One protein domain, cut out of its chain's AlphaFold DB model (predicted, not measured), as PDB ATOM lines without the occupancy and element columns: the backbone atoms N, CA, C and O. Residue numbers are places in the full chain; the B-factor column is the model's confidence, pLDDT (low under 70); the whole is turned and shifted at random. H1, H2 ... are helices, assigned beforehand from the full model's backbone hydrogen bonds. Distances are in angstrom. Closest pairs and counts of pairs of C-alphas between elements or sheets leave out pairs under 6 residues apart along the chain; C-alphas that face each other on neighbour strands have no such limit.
ATOM      1  N   PRO A 431      92.089 107.303 104.119       84.06
ATOM      2  CA  PRO A 431      93.351 107.024 104.806       84.06
ATOM      3  C   PRO A 431      94.612 107.371 104.010       84.06
ATOM      4  O   PRO A 431      95.637 107.715 104.594       84.06
ATOM      5  N   ASP A 432      94.542 107.339 102.682       81.94
ATOM      6  CA  ASP A 432      95.635 107.657 101.760       81.94
ATOM      7  C   ASP A 432      96.162 109.096 101.901       81.94
ATOM      8  O   ASP A 432      97.337 109.356 101.640       81.94
ATOM      9  N   TYR A 433      95.359 110.028 102.427       83.25
ATOM     10  CA  TYR A 433      95.821 111.388 102.732       83.25
ATOM     11  C   TYR A 433      96.970 111.428 103.749       83.25
ATOM     12  O   TYR A 433      97.725 112.404 103.775       83.25
ATOM     13  N   VAL A 434      97.144 110.383 104.566       84.25
ATOM     14  CA  VAL A 434      98.272 110.278 105.503       84.25
ATOM     15  C   VAL A 434      99.624 110.304 104.788       84.25
ATOM     16  O   VAL A 434     100.601 110.806 105.343       84.25
ATOM     17  N   LEU A 435      99.678 109.829 103.538       86.06
ATOM     18  CA  LEU A 435     100.896 109.796 102.731       86.06
ATOM     19  C   LEU A 435     101.426 111.209 102.481       86.06
ATOM     20  O   LEU A 435     102.633 111.439 102.529       86.06
ATOM     21  N   ARG A 436     100.522 112.179 102.302       81.25
ATOM     22  CA  ARG A 436     100.883 113.590 102.141       81.25
ATOM     23  C   ARG A 436     101.508 114.165 103.408       81.25
ATOM     24  O   ARG A 436     102.477 114.904 103.302       81.25
ATOM     25  N   LEU A 437     100.990 113.802 104.584       81.00
ATOM     26  CA  LEU A 437     101.549 114.232 105.872       81.00
ATOM     27  C   LEU A 437     102.929 113.619 106.124       81.00
ATOM     28  O   LEU A 437     103.810 114.292 106.644       81.00
ATOM     29  N   LEU A 438     103.128 112.355 105.746       82.94
ATOM     30  CA  LEU A 438     104.436 111.705 105.850       82.94
ATOM     31  C   LEU A 438     105.465 112.347 104.919       82.94
ATOM     32  O   LEU A 438     106.588 112.598 105.344       82.94
ATOM     33  N   CYS A 439     105.064 112.692 103.694       81.25
ATOM     34  CA  CYS A 439     105.938 113.352 102.721       81.25
ATOM     35  C   CYS A 439     106.303 114.794 103.073       81.25
ATOM     36  O   CYS A 439     107.189 115.368 102.444       81.25
ATOM     37  N   GLU A 440     105.642 115.412 104.056       75.94
ATOM     38  CA  GLU A 440     106.080 116.717 104.552       75.94
ATOM     39  C   GLU A 440     107.410 116.611 105.304       75.94
ATOM     40  O   GLU A 440     108.194 117.556 105.241       75.94
ATOM     41  N   THR A 441     107.695 115.476 105.958       75.00
ATOM     42  CA  THR A 441     108.887 115.287 106.808       75.00
ATOM     43  C   THR A 441     109.813 114.154 106.364       75.00
ATOM     44  O   THR A 441     110.971 114.132 106.769       75.00
ATOM     45  N   HIS A 442     109.348 113.217 105.536       82.38
ATOM     46  CA  HIS A 442     110.120 112.058 105.084       82.38
ATOM     47  C   HIS A 442     110.103 111.931 103.558       82.38
ATOM     48  O   HIS A 442     109.039 111.934 102.947       82.38
ATOM     49  N   ALA A 443     111.280 111.791 102.940       84.62
ATOM     50  CA  ALA A 443     111.397 111.498 101.505       84.62
ATOM     51  C   ALA A 443     110.987 110.050 101.191       84.62
ATOM     52  O   ALA A 443     110.334 109.778 100.183       84.62
ATOM     53  N   GLU A 444     111.342 109.144 102.101       88.12
ATOM     54  CA  GLU A 444     111.011 107.726 102.069       88.12
ATOM     55  C   GLU A 444     110.497 107.293 103.442       88.12
ATOM     56  O   GLU A 444     111.000 107.736 104.477       88.12
ATOM     57  N   PHE A 445     109.504 106.414 103.467       87.50
ATOM     58  CA  PHE A 445     108.882 105.934 104.696       87.50
ATOM     59  C   PHE A 445     108.479 104.464 104.569       87.50
ATOM     60  O   PHE A 445     108.263 103.940 103.476       87.50
ATOM     61  N   SER A 446     108.424 103.774 105.705       88.44
ATOM     62  CA  SER A 446     108.078 102.353 105.773       88.44
ATOM     63  C   SER A 446     106.572 102.140 105.957       88.44
ATOM     64  O   SER A 446     105.832 103.051 106.343       88.44
ATOM     65  N   ARG A 447     106.110 100.893 105.793       85.75
ATOM     66  CA  ARG A 447     104.751 100.493 106.206       85.75
ATOM     67  C   ARG A 447     104.475 100.834 107.681       85.75
ATOM     68  O   ARG A 447     103.371 101.256 108.019       85.75
ATOM     69  N   ASN A 448     105.479 100.697 108.549       84.81
ATOM     70  CA  ASN A 448     105.360 101.019 109.972       84.81
ATOM     71  C   ASN A 448     105.195 102.521 110.224       84.81
ATOM     72  O   ASN A 448     104.490 102.900 111.156       84.81
ATOM     73  N   ASP A 449     105.780 103.381 109.392       85.50
ATOM     74  CA  ASP A 449     105.575 104.829 109.485       85.50
ATOM     75  C   ASP A 449     104.151 105.227 109.092       85.50
ATOM     76  O   ASP A 449     103.535 106.032 109.791       85.50
ATOM     77  N   ILE A 450     103.596 104.605 108.043       87.06
ATOM     78  CA  ILE A 450     102.184 104.750 107.646       87.06
ATOM     79  C   ILE A 450     101.266 104.319 108.788       87.06
ATOM     80  O   ILE A 450     100.389 105.080 109.193       87.06
ATOM     81  N   LEU A 451     101.504 103.136 109.357       86.44
ATOM     82  CA  LEU A 451     100.732 102.616 110.484       86.44
ATOM     83  C   LEU A 451     100.820 103.535 111.702       86.44
ATOM     84  O   LEU A 451      99.791 103.926 112.254       86.44
ATOM     85  N   ARG A 452     102.036 103.922 112.102       83.81
ATOM     86  CA  ARG A 452     102.275 104.816 113.238       83.81
ATOM     87  C   ARG A 452     101.549 106.138 113.031       83.81
ATOM     88  O   ARG A 452     100.873 106.596 113.948       83.81
ATOM     89  N   LYS A 453     101.614 106.709 111.827       82.19
ATOM     90  CA  LYS A 453     100.959 107.983 111.532       82.19
ATOM     91  C   LYS A 453      99.437 107.868 111.485       82.19
ATOM     92  O   LYS A 453      98.766 108.705 112.076       82.19
ATOM     93  N   LEU A 454      98.877 106.825 110.870       83.69
ATOM     94  CA  LEU A 454      97.428 106.574 110.866       83.69
ATOM     95  C   LEU A 454      96.883 106.290 112.266       83.69
ATOM     96  O   LEU A 454      95.761 106.694 112.569       83.69
ATOM     97  N   SER A 455      97.677 105.665 113.140       84.69
ATOM     98  CA  SER A 455      97.267 105.380 114.521       84.69
ATOM     99  C   SER A 455      97.031 106.644 115.361       84.69
ATOM    100  O   SER A 455      96.291 106.600 116.342       84.69
ATOM    101  N   GLU A 456      97.592 107.794 114.958       82.50
ATOM    102  CA  GLU A 456      97.299 109.095 115.575       82.50
ATOM    103  C   GLU A 456      95.851 109.552 115.303       82.50
ATOM    104  O   GLU A 456      95.306 110.362 116.060       82.50
ATOM    105  N   TYR A 457      95.217 109.032 114.244       80.31
ATOM    106  CA  TYR A 457      93.908 109.473 113.757       80.31
ATOM    107  C   TYR A 457      92.825 108.391 113.826       80.31
ATOM    108  O   TYR A 457      91.668 108.735 114.039       80.31
ATOM    109  N   ILE A 458      93.160 107.110 113.680       80.12
ATOM    110  CA  ILE A 458      92.191 106.007 113.591       80.12
ATOM    111  C   ILE A 458      92.299 105.128 114.837       80.12
ATOM    112  O   ILE A 458      93.365 104.606 115.160       80.12
ATOM    113  N   CYS A 459      91.184 104.973 115.555       77.00
ATOM    114  CA  CYS A 459      91.127 104.249 116.823       77.00
ATOM    115  C   CYS A 459      90.437 102.892 116.638       77.00
ATOM    116  O   CYS A 459      89.217 102.844 116.569       77.00
ATOM    117  N   GLY A 460      91.203 101.799 116.625       75.94
ATOM    118  CA  GLY A 460      90.678 100.430 116.556       75.94
ATOM    119  C   GLY A 460      91.539  99.549 115.646       75.94
ATOM    120  O   GLY A 460      91.873  99.993 114.550       75.94
ATOM    121  N   PRO A 461      91.923  98.329 116.060       73.50
ATOM    122  CA  PRO A 461      92.907  97.519 115.334       73.50
ATOM    123  C   PRO A 461      92.453  97.152 113.912       73.50
ATOM    124  O   PRO A 461      93.222  97.318 112.971       73.50
ATOM    125  N   GLU A 462      91.191  96.752 113.734       74.69
ATOM    126  CA  GLU A 462      90.642  96.390 112.415       74.69
ATOM    127  C   GLU A 462      90.494  97.599 111.482       74.69
ATOM    128  O   GLU A 462      90.851  97.544 110.307       74.69
ATOM    129  N   GLN A 463      90.025  98.730 112.012       78.75
ATOM    130  CA  GLN A 463      89.863  99.969 111.243       78.75
ATOM    131  C   GLN A 463      91.219 100.552 110.840       78.75
ATOM    132  O   GLN A 463      91.382 101.012 109.713       78.75
ATOM    133  N   LEU A 464      92.207 100.492 111.740       80.69
ATOM    134  CA  LEU A 464      93.579 100.899 111.457       80.69
ATOM    135  C   LEU A 464      94.215  99.994 110.399       80.69
ATOM    136  O   LEU A 464      94.867 100.500 109.493       80.69
ATOM    137  N   ARG A 465      93.994  98.678 110.475       83.12
ATOM    138  CA  ARG A 465      94.467  97.727 109.463       83.12
ATOM    139  C   ARG A 465      93.868  98.031 108.087       83.12
ATOM    140  O   ARG A 465      94.627  98.244 107.149       83.12
ATOM    141  N   CYS A 466      92.544  98.173 107.994       84.00
ATOM    142  CA  CYS A 466      91.866  98.543 106.745       84.00
ATOM    143  C   CYS A 466      92.371  99.883 106.187       84.00
ATOM    144  O   CYS A 466      92.520 100.050 104.980       84.00
ATOM    145  N   ALA A 467      92.654 100.846 107.065       85.38
ATOM    146  CA  ALA A 467      93.169 102.148 106.674       85.38
ATOM    147  C   ALA A 467      94.612 102.101 106.159       85.38
ATOM    148  O   ALA A 467      94.934 102.772 105.181       85.38
ATOM    149  N   VAL A 468      95.474 101.294 106.785       86.75
ATOM    150  CA  VAL A 468      96.832 101.035 106.292       86.75
ATOM    151  C   VAL A 468      96.769 100.369 104.922       86.75
ATOM    152  O   VAL A 468      97.436 100.836 104.005       86.75
ATOM    153  N   ASP A 469      95.929  99.348 104.753       86.06
ATOM    154  CA  ASP A 469      95.782  98.645 103.476       86.06
ATOM    155  C   ASP A 469      95.241  99.587 102.382       86.06
ATOM    156  O   ASP A 469      95.755  99.607 101.264       86.06
ATOM    157  N   SER A 470      94.290 100.466 102.723       87.69
ATOM    158  CA  SER A 470      93.800 101.519 101.823       87.69
ATOM    159  C   SER A 470      94.881 102.533 101.439       87.69
ATOM    160  O   SER A 470      94.906 102.979 100.294       87.69
ATOM    161  N   ALA A 471      95.760 102.926 102.367       87.81
ATOM    162  CA  ALA A 471      96.867 103.833 102.068       87.81
ATOM    163  C   ALA A 471      97.936 103.150 101.199       87.81
ATOM    164  O   ALA A 471      98.467 103.775 100.283       87.81
ATOM    165  N   LEU A 472      98.212 101.863 101.438       87.81
ATOM    166  CA  LEU A 472      99.139 101.057 100.637       87.81
ATOM    167  C   LEU A 472      98.628 100.803  99.213       87.81
ATOM    168  O   LEU A 472      99.427 100.734  98.286       87.81
ATOM    169  N   ALA A 473      97.310 100.714  99.032       87.12
ATOM    170  CA  ALA A 473      96.672 100.590  97.722       87.12
ATOM    171  C   ALA A 473      96.563 101.926  96.955       87.12
ATOM    172  O   ALA A 473      96.062 101.952  95.829       87.12
ATOM    173  N   SER A 474      96.997 103.046  97.545       89.81
ATOM    174  CA  SER A 474      96.895 104.356  96.905       89.81
ATOM    175  C   SER A 474      97.788 104.457  95.671       89.81
ATOM    176  O   SER A 474      98.981 104.164  95.720       89.81
ATOM    177  N   SER A 475      97.237 104.990  94.577       87.06
ATOM    178  CA  SER A 475      97.996 105.269  93.346       87.06
ATOM    179  C   SER A 475      99.103 106.324  93.512       87.06
ATOM    180  O   SER A 475      99.985 106.433  92.651       87.06
ATOM    181  N   GLU A 476      99.062 107.091  94.611       87.62
ATOM    182  CA  GLU A 476     100.116 108.036  94.980       87.62
ATOM    183  C   GLU A 476     101.357 107.339  95.536       87.62
ATOM    184  O   GLU A 476     102.428 107.934  95.485       87.62
ATOM    185  N   LEU A 477     101.247 106.113  96.053       90.06
ATOM    186  CA  LEU A 477     102.364 105.403  96.664       90.06
ATOM    187  C   LEU A 477     103.239 104.730  95.596       90.06
ATOM    188  O   LEU A 477     102.740 104.088  94.673       90.06
TER     189      LEU A 477
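Overview. This is residues 431 to 477 of the 927 residues of the protein "Ti-type conjugative transfer relaxase TraA" of Roseibium sp. TrichSKD4 (UniProt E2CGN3). Three short helices are packed crosswise into a small cluster, with H2 touching both H1 and H3, and the beginning of H1 meeting the final part of H3 to close a triangle. The last residues of H1 and the first of the link after it, residues 439 to 444, stick out from this cluster. The printed part has 47 residues, with three named helices in the order H1, H2, H3 and no named strand; its class is all helix. It is compact, with a radius of gyration of the C-alphas of 9.7 A, and spans 28 by 20 by 15 A.

Arrangement. H1, residues 431 to 441, touches H2, residues 447 to 455, where the C-alphas of Val 434 and Leu 454 are the closest, 6.6 A apart. Their lines are only just about perpendicular, at 72 degrees. H2 touches H3, residues 461 to 472, with the C-alphas of Leu 451 and Val 468 closest at 5.9 A, at a steep tilt of 53 degrees, opposite ways. H3 touches H1 with residues 467 to 472 alone, and the closest C-alphas, those of Asp 432 and Ala 471, are 4.0 A apart. These two run the same way at a steep tilt of 68 degrees, only just short of about perpendicular. In H2 and H3 every O i to N i+4 pair is within hydrogen-bond range; in H1 3 of 7 are, beside 8 of 8 O i to N i+3 pairs.

Along the chain. H1 runs 17.7 A from C-alpha 431 at (93.351, 107.024, 104.806) to C-alpha 441. H2 is 12.2 A long and begins at C-alpha 447 at (104.751, 100.493, 106.206). H3 is 16.4 A long and ends at C-alpha 472 at (99.139, 101.057, 100.637).

Size, cuts and confidence. The C-alphas of Ala 443 and Gly 460, 27.9 A apart, are the two farthest apart. The links H1 to H2 and H2 to H3 are tight, and the printed part has no cut. The mean pLDDT of the printed part is 83.5, and no printed residue is under 70.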